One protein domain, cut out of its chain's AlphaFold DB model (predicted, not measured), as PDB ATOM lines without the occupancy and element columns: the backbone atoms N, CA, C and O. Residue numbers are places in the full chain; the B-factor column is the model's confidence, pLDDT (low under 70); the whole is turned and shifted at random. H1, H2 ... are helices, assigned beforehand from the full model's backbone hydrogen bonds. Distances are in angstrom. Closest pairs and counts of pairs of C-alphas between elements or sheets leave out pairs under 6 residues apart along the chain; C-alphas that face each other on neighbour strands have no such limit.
ATOM      1  N   SER A  15      23.321  34.500  68.340       82.00
ATOM      2  CA  SER A  15      23.148  33.044  68.196       82.00
ATOM      3  C   SER A  15      23.202  32.275  69.520       82.00
ATOM      4  O   SER A  15      22.630  31.193  69.619       82.00
ATOM      5  N   ILE A  16      23.853  32.835  70.547       82.44
ATOM      6  CA  ILE A  16      23.918  32.224  71.884       82.44
ATOM      7  C   ILE A  16      22.712  32.585  72.765       82.44
ATOM      8  O   ILE A  16      22.685  32.197  73.933       82.44
ATOM      9  N   GLY A  17      21.730  33.327  72.238       76.88
ATOM     10  CA  GLY A  17      20.471  33.605  72.930       76.88
ATOM     11  C   GLY A  17      20.614  34.536  74.135       76.88
ATOM     12  O   GLY A  17      19.928  34.351  75.138       76.88
ATOM     13  N   ILE A  18      21.530  35.509  74.089       81.19
ATOM     14  CA  ILE A  18      21.753  36.434  75.212       81.19
ATOM     15  C   ILE A  18      20.511  37.275  75.549       81.19
ATOM     16  O   ILE A  18      20.271  37.532  76.726       81.19
ATOM     17  N   GLN A  19      19.659  37.555  74.561       81.94
ATOM     18  CA  GLN A  19      18.359  38.213  74.720       81.94
ATOM     19  C   GLN A  19      17.357  37.421  75.578       81.94
ATOM     20  O   GLN A  19      16.346  37.961  76.016       81.94
ATOM     21  N   GLU A  20      17.620  36.137  75.844       78.12
ATOM     22  CA  GLU A  20      16.783  35.320  76.723       78.12
ATOM     23  C   GLU A  20      17.150  35.452  78.204       78.12
ATOM     24  O   GLU A  20      16.451  34.906  79.068       78.12
ATOM     25  N   LYS A  21      18.238  36.152  78.527       78.81
ATOM     26  CA  LYS A  21      18.631  36.392  79.914       78.81
ATOM     27  C   LYS A  21      17.762  37.473  80.549       78.81
ATOM     28  O   LYS A  21      17.101  38.256  79.876       78.81
ATOM     29  N   VAL A  22      17.735  37.471  81.878       75.25
ATOM     30  CA  VAL A  22      17.125  38.563  82.637       75.25
ATOM     31  C   VAL A  22      17.995  39.797  82.432       75.25
ATOM     32  O   VAL A  22      19.204  39.712  82.627       75.25
ATOM     33  N   ILE A  23      17.373  40.900  82.017       81.50
ATOM     34  CA  ILE A  23      18.020  42.210  81.919       81.50
ATOM     35  C   ILE A  23      18.343  42.665  83.342       81.50
ATOM     36  O   ILE A  23      17.454  42.667  84.200       81.50
ATOM     37  N   GLU A  24      19.602  43.003  83.600       83.44
ATOM     38  CA  GLU A  24      20.031  43.497  84.908       83.44
ATOM     39  C   GLU A  24      19.544  44.943  85.138       83.44
ATOM     40  O   GLU A  24      19.378  45.725  84.199       83.44
ATOM     41  N   ASP A  25      19.334  45.341  86.399       83.69
ATOM     42  CA  ASP A  25      18.803  46.676  86.740       83.69
ATOM     43  C   ASP A  25      19.673  47.831  86.196       83.69
ATOM     44  O   ASP A  25      19.177  48.917  85.899       83.69
ATOM     45  N   ASN A  26      20.980  47.604  86.038       90.12
ATOM     46  CA  ASN A  26      21.932  48.552  85.446       90.12
ATOM     47  C   ASN A  26      21.843  48.635  83.906       90.12
ATOM     48  O   ASN A  26      22.267  49.639  83.332       90.12
ATOM     49  N   GLU A  27      21.302  47.616  83.237       90.44
ATOM     50  CA  GLU A  27      21.092  47.556  81.785       90.44
ATOM     51  C   GLU A  27      19.737  48.150  81.382       90.44
ATOM     52  O   GLU A  27      19.579  48.653  80.266       90.44
ATOM     53  N   GLN A  28      18.769  48.154  82.302       91.06
ATOM     54  CA  GLN A  28      17.406  48.632  82.081       91.06
ATOM     55  C   GLN A  28      17.332  50.041  81.439       91.06
ATOM     56  O   GLN A  28      16.628  50.185  80.434       91.06
ATOM     57  N   PRO A  29      18.100  51.065  81.884       95.31
ATOM     58  CA  PRO A  29      18.065  52.389  81.254       95.31
ATOM     59  C   PRO A  29      18.546  52.388  79.795       95.31
ATOM     60  O   PRO A  29      18.033  53.139  78.963       95.31
ATOM     61  N   LEU A  30      19.529  51.538  79.465       94.56
ATOM     62  CA  LEU A  30      20.014  51.385  78.093       94.56
ATOM     63  C   LEU A  30      18.934  50.746  77.217       94.56
ATOM     64  O   LEU A  30      18.672  51.232  76.117       94.56
ATOM     65  N   VAL A  31      18.290  49.682  77.701       94.25
ATOM     66  CA  VAL A  31      17.221  48.995  76.965       94.25
ATOM     67  C   VAL A  31      16.051  49.940  76.696       94.25
ATOM     68  O   VAL A  31      15.591  50.032  75.559       94.25
ATOM     69  N   GLU A  32      15.619  50.714  77.691       95.25
ATOM     70  CA  GLU A  32      14.553  51.713  77.534       95.25
ATOM     71  C   GLU A  32      14.910  52.787  76.498       95.25
ATOM     72  O   GLU A  32      14.080  53.151  75.655       95.25
ATOM     73  N   GLN A  33      16.163  53.250  76.491       96.50
ATOM     74  CA  GLN A  33      16.651  54.182  75.478       96.50
ATOM     75  C   GLN A  33      16.606  53.566  74.070       96.50
ATOM     76  O   GLN A  33      16.160  54.223  73.124       96.50
ATOM     77  N   LEU A  34      17.045  52.313  73.915       96.69
ATOM     78  CA  LEU A  34      17.007  51.598  72.636       96.69
ATOM     79  C   LEU A  34      15.569  51.423  72.135       96.69
ATOM     80  O   LEU A  34      15.283  51.734  70.976       96.69
ATOM     81  N   VAL A  35      14.651  51.003  73.009       95.94
ATOM     82  CA  VAL A  35      13.221  50.843  72.703       95.94
ATOM     83  C   VAL A  35      12.593  52.174  72.277       95.94
ATOM     84  O   VAL A  35      11.867  52.220  71.283       95.94
ATOM     85  N   SER A  36      12.927  53.272  72.960       96.31
ATOM     86  CA  SER A  36      12.473  54.630  72.618       96.31
ATOM     87  C   SER A  36      12.964  55.105  71.244       96.31
ATOM     88  O   SER A  36      12.258  55.830  70.540       96.31
ATOM     89  N   HIS A  37      14.161  54.696  70.817       96.56
ATOM     90  CA  HIS A  37      14.625  54.963  69.455       96.56
ATOM     91  C   HIS A  37      13.933  54.075  68.417       96.56
ATOM     92  O   HIS A  37      13.605  54.562  67.335       96.56
ATOM     93  N   ILE A  38      13.689  52.800  68.733       96.00
ATOM     94  CA  ILE A  38      13.022  51.851  67.828       96.00
ATOM     95  C   ILE A  38      11.564  52.243  67.574       96.00
ATOM     96  O   ILE A  38      11.115  52.175  66.432       96.00
ATOM     97  N   SER A  39      10.847  52.723  68.593       94.88
ATOM     98  CA  SER A  39       9.431  53.105  68.478       94.88
ATOM     99  C   SER A  39       9.176  54.258  67.498       94.88
ATOM    100  O   SER A  39       8.077  54.386  66.961       94.88
ATOM    101  N   ARG A  40      10.201  55.070  67.208       94.56
ATOM    102  CA  ARG A  40      10.157  56.154  66.210       94.56
ATOM    103  C   ARG A  40      10.215  55.648  64.765       94.56
ATOM    104  O   ARG A  40      10.042  56.442  63.843       94.56
ATOM    105  N   GLY A  41      10.449  54.352  64.561       92.88
ATOM    106  CA  GLY A  41      10.427  53.716  63.251       92.88
ATOM    107  C   GLY A  41      11.637  54.037  62.379       92.88
ATOM    108  O   GLY A  41      12.645  54.592  62.817       92.88
ATOM    109  N   PHE A  42      11.535  53.676  61.103       92.75
ATOM    110  CA  PHE A  42      12.658  53.732  60.166       92.75
ATOM    111  C   PHE A  42      13.147  55.150  59.819       92.75
ATOM    112  O   PHE A  42      14.224  55.287  59.233       92.75
ATOM    113  N   ASP A  43      12.384  56.194  60.149       92.81
ATOM    114  CA  ASP A  43      12.787  57.594  59.940       92.81
ATOM    115  C   ASP A  43      13.747  58.095  61.032       92.81
ATOM    116  O   ASP A  43      14.386  59.137  60.880       92.81
ATOM    117  N   GLN A  44      13.922  57.325  62.112       93.19
ATOM    118  CA  GLN A  44      14.925  57.584  63.138       93.19
ATOM    119  C   GLN A  44      16.349  57.452  62.559       93.19
ATOM    120  O   GLN A  44      16.739  56.379  62.080       93.19
ATOM    121  N   PRO A  45      17.199  58.492  62.672       94.06
ATOM    122  CA  PRO A  45      18.604  58.379  62.307       94.06
ATOM    123  C   PRO A  45      19.273  57.223  63.051       94.06
ATOM    124  O   PRO A  45      19.101  57.086  64.262       94.06
ATOM    125  N   LYS A  46      20.061  56.416  62.330       94.62
ATOM    126  CA  LYS A  46      20.735  55.212  62.855       94.62
ATOM    127  C   LYS A  46      19.784  54.111  63.353       94.62
ATOM    128  O   LYS A  46      20.213  53.270  64.138       94.62
ATOM    129  N   PHE A  47      18.539  54.059  62.867       95.25
ATOM    130  CA  PHE A  47      17.566  53.013  63.220       95.25
ATOM    131  C   PHE A  47      18.166  51.596  63.215       95.25
ATOM    132  O   PHE A  47      18.077  50.890  64.212       95.25
ATOM    133  N   ILE A  48      18.870  51.208  62.143       94.88
ATOM    134  CA  ILE A  48      19.490  49.875  62.037       94.88
ATOM    135  C   ILE A  48      20.529  49.628  63.140       94.88
ATOM    136  O   ILE A  48      20.633  48.514  63.636       94.88
ATOM    137  N   ASN A  49      21.281  50.646  63.570       94.69
ATOM    138  CA  ASN A  49      22.237  50.497  64.669       94.69
ATOM    139  C   ASN A  49      21.529  50.264  66.009       94.69
ATOM    140  O   ASN A  49      21.970  49.416  66.779       94.69
ATOM    141  N   TYR A  50      20.440  50.993  66.271       96.44
ATOM    142  CA  TYR A  50      19.637  50.794  67.478       96.44
ATOM    143  C   TYR A  50      18.964  49.424  67.486       96.44
ATOM    144  O   TYR A  50      18.998  48.745  68.504       96.44
ATOM    145  N   LEU A  51      18.434  48.989  66.340       95.88
ATOM    146  CA  LEU A  51      17.847  47.663  66.187       95.88
ATOM    147  C   LEU A  51      18.876  46.561  66.456       95.88
ATOM    148  O   LEU A  51      18.624  45.691  67.279       95.88
ATOM    149  N   LEU A  52      20.063  46.635  65.843       94.69
ATOM    150  CA  LEU A  52      21.138  45.671  66.095       94.69
ATOM    151  C   LEU A  52      21.522  45.605  67.579       94.69
ATOM    152  O   LEU A  52      21.736  44.512  68.097       94.69
ATOM    153  N   ALA A  53      21.598  46.747  68.266       94.38
ATOM    154  CA  ALA A  53      21.874  46.773  69.698       94.38
ATOM    155  C   ALA A  53      20.730  46.142  70.508       94.38
ATOM    156  O   ALA A  53      20.988  45.299  71.362       94.38
ATOM    157  N   ALA A  54      19.476  46.490  70.212       95.44
ATOM    158  CA  ALA A  54      18.312  45.993  70.941       95.44
ATOM    159  C   ALA A  54      18.094  44.486  70.782       95.44
ATOM    160  O   ALA A  54      17.688  43.841  71.742       95.44
ATOM    161  N   MET A  55      18.418  43.910  69.621       94.56
ATOM    162  CA  MET A  55      18.327  42.460  69.385       94.56
ATOM    163  C   MET A  55      19.176  41.626  70.356       94.56
ATOM    164  O   MET A  55      18.921  40.438  70.506       94.56
ATOM    165  N   LEU A  56      20.192  42.218  70.997       92.75
ATOM    166  CA  LEU A  56      21.002  41.535  72.012       92.75
ATOM    167  C   LEU A  56      20.324  41.497  73.392       92.75
ATOM    168  O   LEU A  56      20.728  40.709  74.234       92.75
ATOM    169  N   TYR A  57      19.310  42.325  73.634       92.44
ATOM    170  CA  TYR A  57      18.648  42.432  74.942       92.44
ATOM    171  C   TYR A  57      17.188  41.994  74.904       92.44
ATOM    172  O   TYR A  57      16.669  41.500  75.899       92.44
ATOM    173  N   CYS A  58      16.528  42.173  73.762       92.06
ATOM    174  CA  CYS A  58      15.103  41.948  73.602       92.06
ATOM    175  C   CYS A  58      14.840  41.038  72.408       92.06
ATOM    176  O   CYS A  58      15.428  41.204  71.339       92.06
ATOM    177  N   SER A  59      13.886  40.130  72.572       91.81
ATOM    178  CA  SER A  59      13.255  39.419  71.460       91.81
ATOM    179  C   SER A  59      12.357  40.358  70.643       91.81
ATOM    180  O   SER A  59      11.958  41.429  71.107       91.81
ATOM    181  N   ALA A  60      12.001  39.958  69.420       94.50
ATOM    182  CA  ALA A  60      11.183  40.787  68.535       94.50
ATOM    183  C   ALA A  60       9.803  41.128  69.127       94.50
ATOM    184  O   ALA A  60       9.343  42.256  68.977       94.50
ATOM    185  N   VAL A  61       9.189  40.194  69.866       93.50
ATOM    186  CA  VAL A  61       7.891  40.394  70.541       93.50
ATOM    187  C   VAL A  61       7.936  41.487  71.619       93.50
ATOM    188  O   VAL A  61       6.917  42.097  71.924       93.50
ATOM    189  N   GLN A  62       9.113  41.775  72.181       92.25
ATOM    190  CA  GLN A  62       9.297  42.803  73.212       92.25
ATOM    191  C   GLN A  62       9.581  44.194  72.627       92.25
ATOM    192  O   GLN A  62       9.696  45.164  73.378       92.25
ATOM    193  N   LEU A  63       9.736  44.308  71.305       94.69
ATOM    194  CA  LEU A  63      10.102  45.552  70.642       94.69
ATOM    195  C   LEU A  63       8.907  46.149  69.880       94.69
ATOM    196  O   LEU A  63       8.208  45.427  69.170       94.69
ATOM    197  N   PRO A  64       8.699  47.478  69.936       94.50
ATOM    198  CA  PRO A  64       7.653  48.168  69.183       94.50
ATOM    199  C   PRO A  64       8.081  48.356  67.717       94.50
ATOM    200  O   PRO A  64       8.345  49.471  67.260       94.50
ATOM    201  N   LEU A  65       8.235  47.250  66.991       94.25
ATOM    202  CA  LEU A  65       8.748  47.239  65.624       94.25
ATOM    203  C   LEU A  65       7.675  47.677  64.626       94.25
ATOM    204  O   LEU A  65       6.558  47.170  64.623       94.25
ATOM    205  N   GLN A  66       8.051  48.577  63.721       92.94
ATOM    206  CA  GLN A  66       7.283  48.854  62.509       92.94
ATOM    207  C   GLN A  66       7.751  47.921  61.391       92.94
ATOM    208  O   GLN A  66       8.950  47.671  61.247       92.94
ATOM    209  N   TYR A  67       6.827  47.420  60.574       94.69
ATOM    210  CA  TYR A  67       7.156  46.470  59.514       94.69
ATOM    211  C   TYR A  67       7.324  47.169  58.158       94.69
ATOM    212  O   TYR A  67       6.361  47.646  57.564       94.69
ATOM    213  N   ASP A  68       8.558  47.200  57.650       93.81
ATOM    214  CA  ASP A  68       8.881  47.687  56.302       93.81
ATOM    215  C   ASP A  68      10.115  46.949  55.748       93.81
ATOM    216  O   ASP A  68      11.250  47.429  55.780       93.81
ATOM    217  N   LEU A  69       9.899  45.716  55.279       94.31
ATOM    218  CA  LEU A  69      10.945  44.844  54.739       94.31
ATOM    219  C   LEU A  69      11.766  45.483  53.605       94.31
ATOM    220  O   LEU A  69      12.984  45.305  53.616       94.31
ATOM    221  N   PRO A  70      11.183  46.238  52.650       93.00
ATOM    222  CA  PRO A  70      11.963  46.977  51.657       93.00
ATOM    223  C   PRO A  70      13.001  47.954  52.233       93.00
ATOM    224  O   PRO A  70      14.033  48.171  51.595       93.00
ATOM    225  N   ARG A  71      12.763  48.531  53.421       93.62
ATOM    226  CA  ARG A  71      13.715  49.436  54.100       93.62
ATOM    227  C   ARG A  71      14.803  48.699  54.881       93.62
ATOM    228  O   ARG A  71      15.801  49.316  55.261       93.62
ATOM    229  N   ILE A  72      14.662  47.391  55.099       94.88
ATOM    230  CA  ILE A  72      15.697  46.573  55.734       94.88
ATOM    231  C   ILE A  72      16.856  46.363  54.743       94.88
ATOM    232  O   ILE A  72      16.646  45.901  53.618       94.88
ATOM    233  N   PRO A  73      18.111  46.666  55.128       93.31
ATOM    234  CA  PRO A  73      19.245  46.485  54.234       93.31
ATOM    235  C   PRO A  73      19.401  45.034  53.764       93.31
ATOM    236  O   PRO A  73      19.362  44.100  54.563       93.31
ATOM    237  N   LYS A  74      19.700  44.837  52.472       91.56
ATOM    238  CA  LYS A  74      19.888  43.499  51.871       91.56
ATOM    239  C   LYS A  74      20.922  42.629  52.593       91.56
ATOM    240  O   LYS A  74      20.804  41.413  52.576       91.56
ATOM    241  N   TRP A  75      21.935  43.237  53.211       89.88
ATOM    242  CA  TRP A  75      22.963  42.516  53.967       89.88
ATOM    243  C   TRP A  75      22.486  42.021  55.340       89.88
ATOM    244  O   TRP A  75      23.165  41.193  55.932       89.88
ATOM    245  N   PHE A  76      21.369  42.545  55.849       91.38
ATOM    246  CA  PHE A  76      20.822  42.265  57.181       91.38
ATOM    247  C   PHE A  76      19.537  41.429  57.135       91.38
ATOM    248  O   PHE A  76      19.150  40.833  58.130       91.38
ATOM    249  N   ILE A  77      18.869  41.372  55.981       93.19
ATOM    250  CA  ILE A  77      17.511  40.836  55.863       93.19
ATOM    251  C   ILE A  77      17.323  39.430  56.447       93.19
ATOM    252  O   ILE A  77      16.322  39.192  57.108       93.19
ATOM    253  N   ASN A  78      18.272  38.514  56.251       92.44
ATOM    254  CA  ASN A  78      18.140  37.150  56.767       92.44
ATOM    255  C   ASN A  78      18.245  37.118  58.301       92.44
ATOM    256  O   ASN A  78      17.428  36.478  58.951       92.44
ATOM    257  N   ASP A  79      19.184  37.866  58.888       92.12
ATOM    258  CA  ASP A  79      19.326  37.971  60.347       92.12
ATOM    259  C   ASP A  79      18.115  38.669  60.977       92.12
ATOM    260  O   ASP A  79      17.636  38.257  62.031       92.12
ATOM    261  N   TYR A  80      17.568  39.680  60.295       95.12
ATOM    262  CA  TYR A  80      16.310  40.307  60.684       95.12
ATOM    263  C   TYR A  80      15.152  39.302  60.660       95.12
ATOM    264  O   TYR A  80      14.427  39.195  61.639       95.12
ATOM    265  N   LEU A  81      14.988  38.520  59.588       96.00
ATOM    266  CA  LEU A  81      13.929  37.507  59.508       96.00
ATOM    267  C   LEU A  81      14.100  36.413  60.572       96.00
ATOM    268  O   LEU A  81      13.114  36.040  61.200       96.00
ATOM    269  N   ASN A  82      15.328  35.952  60.827       94.38
ATOM    270  CA  ASN A  82      15.628  35.017  61.918       94.38
ATOM    271  C   ASN A  82      15.180  35.572  63.273       94.38
ATOM    272  O   ASN A  82      14.568  34.863  64.064       94.38
ATOM    273  N   PHE A  83      15.452  36.852  63.521       94.69
ATOM    274  CA  PHE A  83      15.026  37.541  64.731       94.69
ATOM    275  C   PHE A  83      13.502  37.689  64.822       94.69
ATOM    276  O   PHE A  83      12.928  37.425  65.875       94.69
ATOM    277  N   MET A  84      12.835  38.046  63.720       96.44
ATOM    278  CA  MET A  84      11.377  38.210  63.677       96.44
ATOM    279  C   MET A  84      10.621  36.888  63.871       96.44
ATOM    280  O   MET A  84       9.566  36.872  64.502       96.44
ATOM    281  N   PHE A  85      11.137  35.779  63.336       95.50
ATOM    282  CA  PHE A  85      10.526  34.454  63.489       95.50
ATOM    283  C   PHE A  85      11.012  33.689  64.721       95.50
ATOM    284  O   PHE A  85      10.552  32.571  64.957       95.50
ATOM    285  N   TYR A  86      11.922  34.265  65.509       92.12
ATOM    286  CA  TYR A  86      12.382  33.633  66.733       92.12
ATOM    287  C   TYR A  86      11.195  33.363  67.667       92.12
ATOM    288  O   TYR A  86      10.409  34.255  67.992       92.12
ATOM    289  N   SER A  87      11.063  32.106  68.083       89.88
ATOM    290  CA  SER A  87       9.992  31.643  68.956       89.88
ATOM    291  C   SER A  87      10.537  31.487  70.377       89.88
ATOM    292  O   SER A  87      11.565  30.822  70.544       89.88
ATOM    293  N   PRO A  88       9.894  32.086  71.398       88.44
ATOM    294  CA  PRO A  88      10.373  31.984  72.768       88.44
ATOM    295  C   PRO A  88      10.309  30.523  73.240       88.44
ATOM    296  O   PRO A  88       9.328  29.827  72.967       88.44
ATOM    297  N   PRO A  89      11.317  30.037  73.983       85.38
ATOM    298  CA  PRO A  89      11.341  28.646  74.424       85.38
ATOM    299  C   PRO A  89      10.305  28.348  75.523       85.38
ATOM    300  O   PRO A  89       9.946  27.194  75.726       85.38
ATOM    301  N   TYR A  90       9.858  29.369  76.259       90.94
ATOM    302  CA  TYR A  90       8.741  29.356  77.212       90.94
ATOM    303  C   TYR A  90       8.422  30.806  77.617       90.94
ATOM    304  O   TYR A  90       9.248  31.701  77.418       90.94
ATOM    305  N   PHE A  91       7.247  31.033  78.208       93.44
ATOM    306  CA  PHE A  91       6.851  32.344  78.727       93.44
ATOM    307  C   PHE A  91       7.349  32.553  80.164       93.44
ATOM    308  O   PHE A  91       7.222  31.686  81.031       93.44
ATOM    309  N   LYS A  92       7.922  33.728  80.423       90.00
ATOM    310  CA  LYS A  92       8.562  34.133  81.680       90.00
ATOM    311  C   LYS A  92       7.636  34.968  82.560       90.00
ATOM    312  O   LYS A  92       7.715  34.859  83.787       90.00
ATOM    313  N   LYS A  93       6.776  35.794  81.955       91.06
ATOM    314  CA  LYS A  93       5.889  36.741  82.652       91.06
ATOM    315  C   LYS A  93       4.432  36.585  82.224       91.06
ATOM    316  O   LYS A  93       4.143  36.238  81.083       91.06
ATOM    317  N   VAL A  94       3.526  36.875  83.157       93.31
ATOM    318  CA  VAL A  94       2.080  36.898  82.897       93.31
ATOM    319  C   VAL A  94       1.770  37.850  81.740       93.31
ATOM    320  O   VAL A  94       2.332  38.946  81.675       93.31
ATOM    321  N   GLY A  95       0.900  37.418  80.828       94.50
ATOM    322  CA  GLY A  95       0.500  38.158  79.630       94.50
ATOM    323  C   GLY A  95       1.452  38.030  78.435       94.50
ATOM    324  O   GLY A  95       1.156  38.553  77.363       94.50
ATOM    325  N   GLU A  96       2.588  37.330  78.554       94.75
ATOM    326  CA  GLU A  96       3.488  37.134  77.405       94.75
ATOM    327  C   GLU A  96       2.876  36.263  76.300       94.75
ATOM    328  O   GLU A  96       3.190  36.483  75.130       94.75
ATOM    329  N   ALA A  97       1.979  35.332  76.639       95.50
ATOM    330  CA  ALA A  97       1.249  34.546  75.643       95.50
ATOM    331  C   ALA A  97       0.349  35.431  74.765       95.50
ATOM    332  O   ALA A  97       0.377  35.320  73.536       95.50
ATOM    333  N   ASP A  98      -0.368  36.369  75.383       96.75
ATOM    334  CA  ASP A  98      -1.237  37.328  74.697       96.75
ATOM    335  C   ASP A  98      -0.424  38.317  73.853       96.75
ATOM    336  O   ASP A  98      -0.741  38.574  72.688       96.75
ATOM    337  N   ASN A  99       0.687  38.822  74.399       95.88
ATOM    338  CA  ASN A  99       1.611  39.680  73.656       95.88
ATOM    339  C   ASN A  99       2.176  38.962  72.423       95.88
ATOM    340  O   ASN A  99       2.270  39.559  71.348       95.88
ATOM    341  N   TYR A 100       2.516  37.676  72.556       96.81
ATOM    342  CA  TYR A 100       2.992  36.866  71.439       96.81
ATOM    343  C   TYR A 100       1.913  36.663  70.374       96.81
ATOM    344  O   TYR A 100       2.219  36.776  69.185       96.81
ATOM    345  N   TYR A 101       0.658  36.435  70.776       97.44
ATOM    346  CA  TYR A 101      -0.469  36.394  69.844       97.44
ATOM    347  C   TYR A 101      -0.582  37.694  69.044       97.44
ATOM    348  O   TYR A 101      -0.571  37.651  67.812       97.44
ATOM    349  N   HIS A 102      -0.628  38.849  69.712       97.56
ATOM    350  CA  HIS A 102      -0.758  40.137  69.030       97.56
ATOM    351  C   HIS A 102       0.410  40.412  68.079       97.56
ATOM    352  O   HIS A 102       0.186  40.798  66.930       97.56
ATOM    353  N   TYR A 103       1.638  40.152  68.529       97.62
ATOM    354  CA  TYR A 103       2.840  40.293  67.715       97.62
ATOM    355  C   TYR A 103       2.790  39.411  66.463       97.62
ATOM    356  O   TYR A 103       2.942  39.905  65.345       97.62
ATOM    357  N   MET A 104       2.540  38.108  66.626       97.62
ATOM    358  CA  MET A 104       2.492  37.181  65.499       97.62
ATOM    359  C   MET A 104       1.333  37.501  64.562       97.62
ATOM    360  O   MET A 104       1.511  37.455  63.351       97.62
ATOM    361  N   HIS A 105       0.166  37.872  65.085       97.62
ATOM    362  CA  HIS A 105      -0.974  38.256  64.259       97.62
ATOM    363  C   HIS A 105      -0.638  39.461  63.372       97.62
ATOM    364  O   HIS A 105      -0.841  39.407  62.160       97.62
ATOM    365  N   GLN A 106      -0.075  40.530  63.943       97.94
ATOM    366  CA  GLN A 106       0.336  41.714  63.180       97.94
ATOM    367  C   GLN A 106       1.452  41.387  62.176       97.94
ATOM    368  O   GLN A 106       1.418  41.852  61.034       97.94
ATOM    369  N   TRP A 107       2.423  40.565  62.576       97.94
ATOM    370  CA  TRP A 107       3.533  40.171  61.715       97.94
ATOM    371  C   TRP A 107       3.069  39.340  60.515       97.94
ATOM    372  O   TRP A 107       3.427  39.634  59.373       97.94
ATOM    373  N   ILE A 108       2.227  38.334  60.747       98.12
ATOM    374  CA  ILE A 108       1.678  37.475  59.693       98.12
ATOM    375  C   ILE A 108       0.742  38.267  58.774       98.12
ATOM    376  O   ILE A 108       0.795  38.066  57.562       98.12
ATOM    377  N   ASP A 109      -0.051  39.202  59.301       98.12
ATOM    378  CA  ASP A 109      -0.906  40.088  58.499       98.12
ATOM    379  C   ASP A 109      -0.091  40.974  57.541       98.12
ATOM    380  O   ASP A 109      -0.366  41.047  56.333       98.12
ATOM    381  N   TYR A 110       0.985  41.574  58.054       97.88
ATOM    382  CA  TYR A 110       1.922  42.340  57.244       97.88
ATOM    383  C   TYR A 110       2.595  41.478  56.170       97.88
ATOM    384  O   TYR A 110       2.685  41.892  55.007       97.88
ATOM    385  N   LEU A 111       3.080  40.289  56.541       97.44
ATOM    386  CA  LEU A 111       3.745  39.377  55.614       97.44
ATOM    387  C   LEU A 111       2.801  38.913  54.517       97.44
ATOM    388  O   LEU A 111       3.173  38.974  53.349       97.44
ATOM    389  N   HIS A 112       1.589  38.498  54.881       97.81
ATOM    390  CA  HIS A 112       0.548  38.105  53.940       97.81
ATOM    391  C   HIS A 112       0.305  39.222  52.924       97.81
ATOM    392  O   HIS A 112       0.563  39.047  51.731       97.81
ATOM    393  N   THR A 113      -0.022  40.424  53.401       96.06
ATOM    394  CA  THR A 113      -0.240  41.592  52.539       96.06
ATOM    395  C   THR A 113       0.963  41.878  51.635       96.06
ATOM    396  O   THR A 113       0.804  42.139  50.439       96.06
ATOM    397  N   SER A 114       2.176  41.824  52.184       93.62
ATOM    398  CA  SER A 114       3.411  42.125  51.453       93.62
ATOM    399  C   SER A 114       3.731  41.079  50.386       93.62
ATOM    400  O   SER A 114       4.079  41.440  49.262       93.62
ATOM    401  N   ILE A 115       3.581  39.792  50.701       94.69
ATOM    402  CA  ILE A 115       3.850  38.671  49.790       94.69
ATOM    403  C   ILE A 115       2.913  38.725  48.582       94.69
ATOM    404  O   ILE A 115       3.381  38.579  47.451       94.69
ATOM    405  N   PHE A 116       1.619  38.965  48.810       93.50
ATOM    406  CA  PHE A 116       0.611  38.962  47.747       93.50
ATOM    407  C   PHE A 116       0.593  40.252  46.912       93.50
ATOM    408  O   PHE A 116       0.171  40.213  45.756       93.50
ATOM    409  N   LYS A 117       1.080  41.386  47.440       89.31
ATOM    410  CA  LYS A 117       1.192  42.648  46.679       89.31
ATOM    411  C   LYS A 117       2.506  42.798  45.909       89.31
ATOM    412  O   LYS A 117       2.528  43.476  44.884       89.31
ATOM    413  N   GLN A 118       3.614  42.236  46.397       79.88
ATOM    414  CA  GLN A 118       4.933  42.483  45.804       79.88
ATOM    415  C   GLN A 118       5.217  41.594  44.578       79.88
ATOM    416  O   GLN A 118       4.945  40.389  44.600       79.88
ATOM    417  N   PRO A 119       5.844  42.139  43.517       80.31
ATOM    418  CA  PRO A 119       6.236  41.365  42.345       80.31
ATOM    419  C   PRO A 119       7.358  40.357  42.641       80.31
ATOM    420  O   PRO A 119       7.962  40.353  43.717       80.31
ATOM    421  N   ASP A 120       7.595  39.498  41.642       82.50
ATOM    422  CA  ASP A 120       8.752  38.609  41.475       82.50
ATOM    423  C   ASP A 120      10.056  39.103  42.130       82.50
ATOM    424  O   ASP A 120      10.701  39.918  41.476       82.50
ATOM    425  N   SER A 121      10.472  38.747  43.353       87.94
ATOM    426  CA  SER A 121      11.688  39.362  43.923       87.94
ATOM    427  C   SER A 121      12.501  38.453  44.835       87.94
ATOM    428  O   SER A 121      11.983  37.551  45.492       87.94
ATOM    429  N   SER A 122      13.809  38.724  44.911       89.44
ATOM    430  CA  SER A 122      14.709  38.018  45.828       89.44
ATOM    431  C   SER A 122      14.297  38.197  47.289       89.44
ATOM    432  O   SER A 122      14.366  37.237  48.048       89.44
ATOM    433  N   LEU A 123      13.806  39.385  47.663       91.44
ATOM    434  CA  LEU A 123      13.280  39.660  49.000       91.44
ATOM    435  C   LEU A 123      12.089  38.753  49.319       91.44
ATOM    436  O   LEU A 123      12.089  38.089  50.351       91.44
ATOM    437  N   ARG A 124      11.109  38.670  48.410       93.44
ATOM    438  CA  ARG A 124       9.935  37.813  48.599       93.44
ATOM    439  C   ARG A 124      10.338  36.348  48.760       93.44
ATOM    440  O   ARG A 124       9.862  35.685  49.673       93.44
ATOM    441  N   ARG A 125      11.257  35.851  47.927       92.12
ATOM    442  CA  ARG A 125      11.777  34.476  48.041       92.12
ATOM    443  C   ARG A 125      12.475  34.239  49.383       92.12
ATOM    444  O   ARG A 125      12.227  33.210  50.004       92.12
ATOM    445  N   SER A 126      13.284  35.188  49.863       92.94
ATOM    446  CA  SER A 126      13.891  35.104  51.198       92.94
ATOM    447  C   SER A 126      12.833  35.014  52.294       92.94
ATOM    448  O   SER A 126      12.935  34.138  53.149       92.94
ATOM    449  N   VAL A 127      11.804  35.862  52.249       95.81
ATOM    450  CA  VAL A 127      10.695  35.844  53.216       95.81
ATOM    451  C   VAL A 127       9.983  34.494  53.213       95.81
ATOM    452  O   VAL A 127       9.836  33.900  54.274       95.81
ATOM    453  N   LEU A 128       9.594  33.980  52.042       96.44
ATOM    454  CA  LEU A 128       8.900  32.690  51.927       96.44
ATOM    455  C   LEU A 128       9.751  31.525  52.451       96.44
ATOM    456  O   LEU A 128       9.239  30.663  53.161       96.44
ATOM    457  N   ASN A 129      11.056  31.522  52.161       95.12
ATOM    458  CA  ASN A 129      11.969  30.494  52.660       95.12
ATOM    459  C   ASN A 129      12.093  30.524  54.192       95.12
ATOM    460  O   ASN A 129      11.987  29.476  54.824       95.12
ATOM    461  N   HIS A 130      12.266  31.707  54.794       96.56
ATOM    462  CA  HIS A 130      12.331  31.833  56.257       96.56
ATOM    463  C   HIS A 130      10.980  31.500  56.894       96.56
ATOM    464  O   HIS A 130      10.941  30.805  57.901       96.56
ATOM    465  N   PHE A 131       9.870  31.911  56.280       96.94
ATOM    466  CA  PHE A 131       8.529  31.564  56.742       96.94
ATOM    467  C   PHE A 131       8.332  30.045  56.784       96.94
ATOM    468  O   PHE A 131       7.864  29.510  57.788       96.94
ATOM    469  N   LEU A 132       8.723  29.332  55.724       95.38
ATOM    470  CA  LEU A 132       8.648  27.873  55.677       95.38
ATOM    471  C   LEU A 132       9.502  27.205  56.757       95.38
ATOM    472  O   LEU A 132       9.074  26.203  57.316       95.38
ATOM    473  N   GLN A 133      10.694  27.732  57.034       94.56
ATOM    474  CA  GLN A 133      11.670  27.081  57.911       94.56
ATOM    475  C   GLN A 133      11.503  27.422  59.393       94.56
ATOM    476  O   GLN A 133      11.793  26.583  60.241       94.56
ATOM    477  N   LEU A 134      11.080  28.647  59.707       94.62
ATOM    478  CA  LEU A 134      11.195  29.214  61.053       94.62
ATOM    479  C   LEU A 134       9.850  29.466  61.729       94.62
ATOM    480  O   LEU A 134       9.806  29.639  62.943       94.62
ATOM    481  N   THR A 135       8.748  29.492  60.973       93.56
ATOM    482  CA  THR A 135       7.432  29.755  61.562       93.56
ATOM    483  C   THR A 135       7.044  28.643  62.531       93.56
ATOM    484  O   THR A 135       6.875  27.487  62.136       93.56
ATOM    485  N   ASN A 136       6.836  29.025  63.789       93.56
ATOM    486  CA  ASN A 136       6.412  28.142  64.864       93.56
ATOM    487  C   ASN A 136       5.178  28.725  65.562       93.56
ATOM    488  O   ASN A 136       5.238  29.790  66.169       93.56
ATOM    489  N   PHE A 137       4.053  28.025  65.451       95.19
ATOM    490  CA  PHE A 137       2.757  28.421  66.001       95.19
ATOM    491  C   PHE A 137       2.467  27.746  67.350       95.19
ATOM    492  O   PHE A 137       1.420  27.999  67.941       95.19
ATOM    493  N   ILE A 138       3.387  26.933  67.889       93.25
ATOM    494  CA  ILE A 138       3.224  26.299  69.207       93.25
ATOM    495  C   ILE A 138       2.869  27.323  70.298       93.25
ATOM    496  O   ILE A 138       1.887  27.083  71.000       93.25
ATOM    497  N   PRO A 139       3.565  28.471  70.450       94.62
ATOM    498  CA  PRO A 139       3.248  29.380  71.549       94.62
ATOM    499  C   PRO A 139       1.876  30.060  71.410       94.62
ATOM    500  O   PRO A 139       1.312  30.495  72.410       94.62
ATOM    501  N   LEU A 140       1.297  30.101  70.201       95.06
ATOM    502  CA  LEU A 140      -0.056  30.622  69.974       95.06
ATOM    503  C   LEU A 140      -1.144  29.737  70.586       95.06
ATOM    504  O   LEU A 140      -2.276  30.183  70.699       95.06
ATOM    505  N   CYS A 141      -0.830  28.508  70.991       92.56
ATOM    506  CA  CYS A 141      -1.807  27.580  71.565       92.56
ATOM    507  C   CYS A 141      -2.147  27.876  73.034       92.56
ATOM    508  O   CYS A 141      -2.950  27.158  73.622       92.56
ATOM    509  N   PHE A 142      -1.483  28.858  73.651       93.38
ATOM    510  CA  PHE A 142      -1.544  29.113  75.094       93.38
ATOM    511  C   PHE A 142      -2.185  30.467  75.431       93.38
ATOM    512  O   PHE A 142      -1.804  31.094  76.413       93.38
ATOM    513  N   ASN A 143      -3.127  30.914  74.600       93.12
ATOM    514  CA  ASN A 143      -3.980  32.086  74.813       93.12
ATOM    515  C   ASN A 143      -5.423  31.755  74.390       93.12
ATOM    516  O   ASN A 143      -5.658  30.731  73.744       93.12
ATOM    517  N   ASP A 144      -6.360  32.644  74.713       92.56
ATOM    518  CA  ASP A 144      -7.796  32.450  74.463       92.56
ATOM    519  C   ASP A 144      -8.297  33.127  73.169       92.56
ATOM    520  O   ASP A 144      -9.501  33.169  72.901       92.56
ATOM    521  N   PHE A 145      -7.405  33.687  72.343       96.25
ATOM    522  CA  PHE A 145      -7.809  34.388  71.126       96.25
ATOM    523  C   PHE A 145      -8.206  33.422  70.003       96.25
ATOM    524  O   PHE A 145      -7.712  32.302  69.874       96.25
ATOM    525  N   ASN A 146      -9.086  33.886  69.110       96.44
ATOM    526  CA  ASN A 146      -9.456  33.123  67.925       96.44
ATOM    527  C   ASN A 146      -8.299  33.101  66.905       96.44
ATOM    528  O   ASN A 146      -8.004  34.099  66.250       96.44
TER     529      ASN A 146
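What this domain is: This is residues 15 to 146 of the 418 residues of an uncharacterized protein of Nostocaceae cyanobacterium (UniProt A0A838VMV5). Two helices, H4 and H5, come together near their link as a loose V; H3 packs beside H5, and H6 sits across the open end, on the first part of H4. A separate helical hairpin, H1 and H2, lies to one side, and the long link of residues 55 to 76 runs through the middle between it and the rest. The printed part has 132 residues with six named helices, H1 to H6 in chain order, and no named strand: the class is all helix. It is compact, with a radius of gyration of the C-alphas of 15.0 A and spans of 47 by 39 by 26 A.

How they stand to each other: Begin with H4, residues 96 to 117. Close to it, but not clearly touching, is H5, residues 122 to 134: the closest C-alphas, of Ile 115 and Arg 124, are 6.3 A apart, and the lines run opposite ways at a shallow tilt of 34.5 degrees, only just short of steep. H6, residues 138 to 142, touches H4 at residues 97 to 101 alone, closest at the C-alphas of Tyr 101 and Leu 140, 5.8 A. H3, residues 77 to 84, touches H5, closest at the C-alphas of Leu 81 and His 130, 6.7 A. H1, residues 28 to 38, and H2, residues 47 to 54, form a hairpin at a shallow tilt of 28 degrees, with the C-alphas of Leu 34 and Tyr 50 closest at 5.8 A; H1 and H2 are apart from H3, H4, H5 and H6. In H1 to H5 every O i to N i+4 pair is within hydrogen-bond range; in H6 0 of 1 is, beside 2 of 2 O i to N i+3 pairs.

Where its parts are: Find C-alpha 28 at (17.406, 48.632, 82.081), where H1 begins. H4 runs 31.3 A from C-alpha 96 at (3.488, 37.134, 77.405), and H5 17.9 A. H6 ends at C-alpha 142, (-1.544, 29.113, 75.094).

The domain as a whole: Look to Asp 25 and Asp 120 for the C-alphas farthest apart, 47.1 A. The links H2 to H3 and H3 to H4 are long. The printed part has no cut, and no printed residue is under 70 in pLDDT.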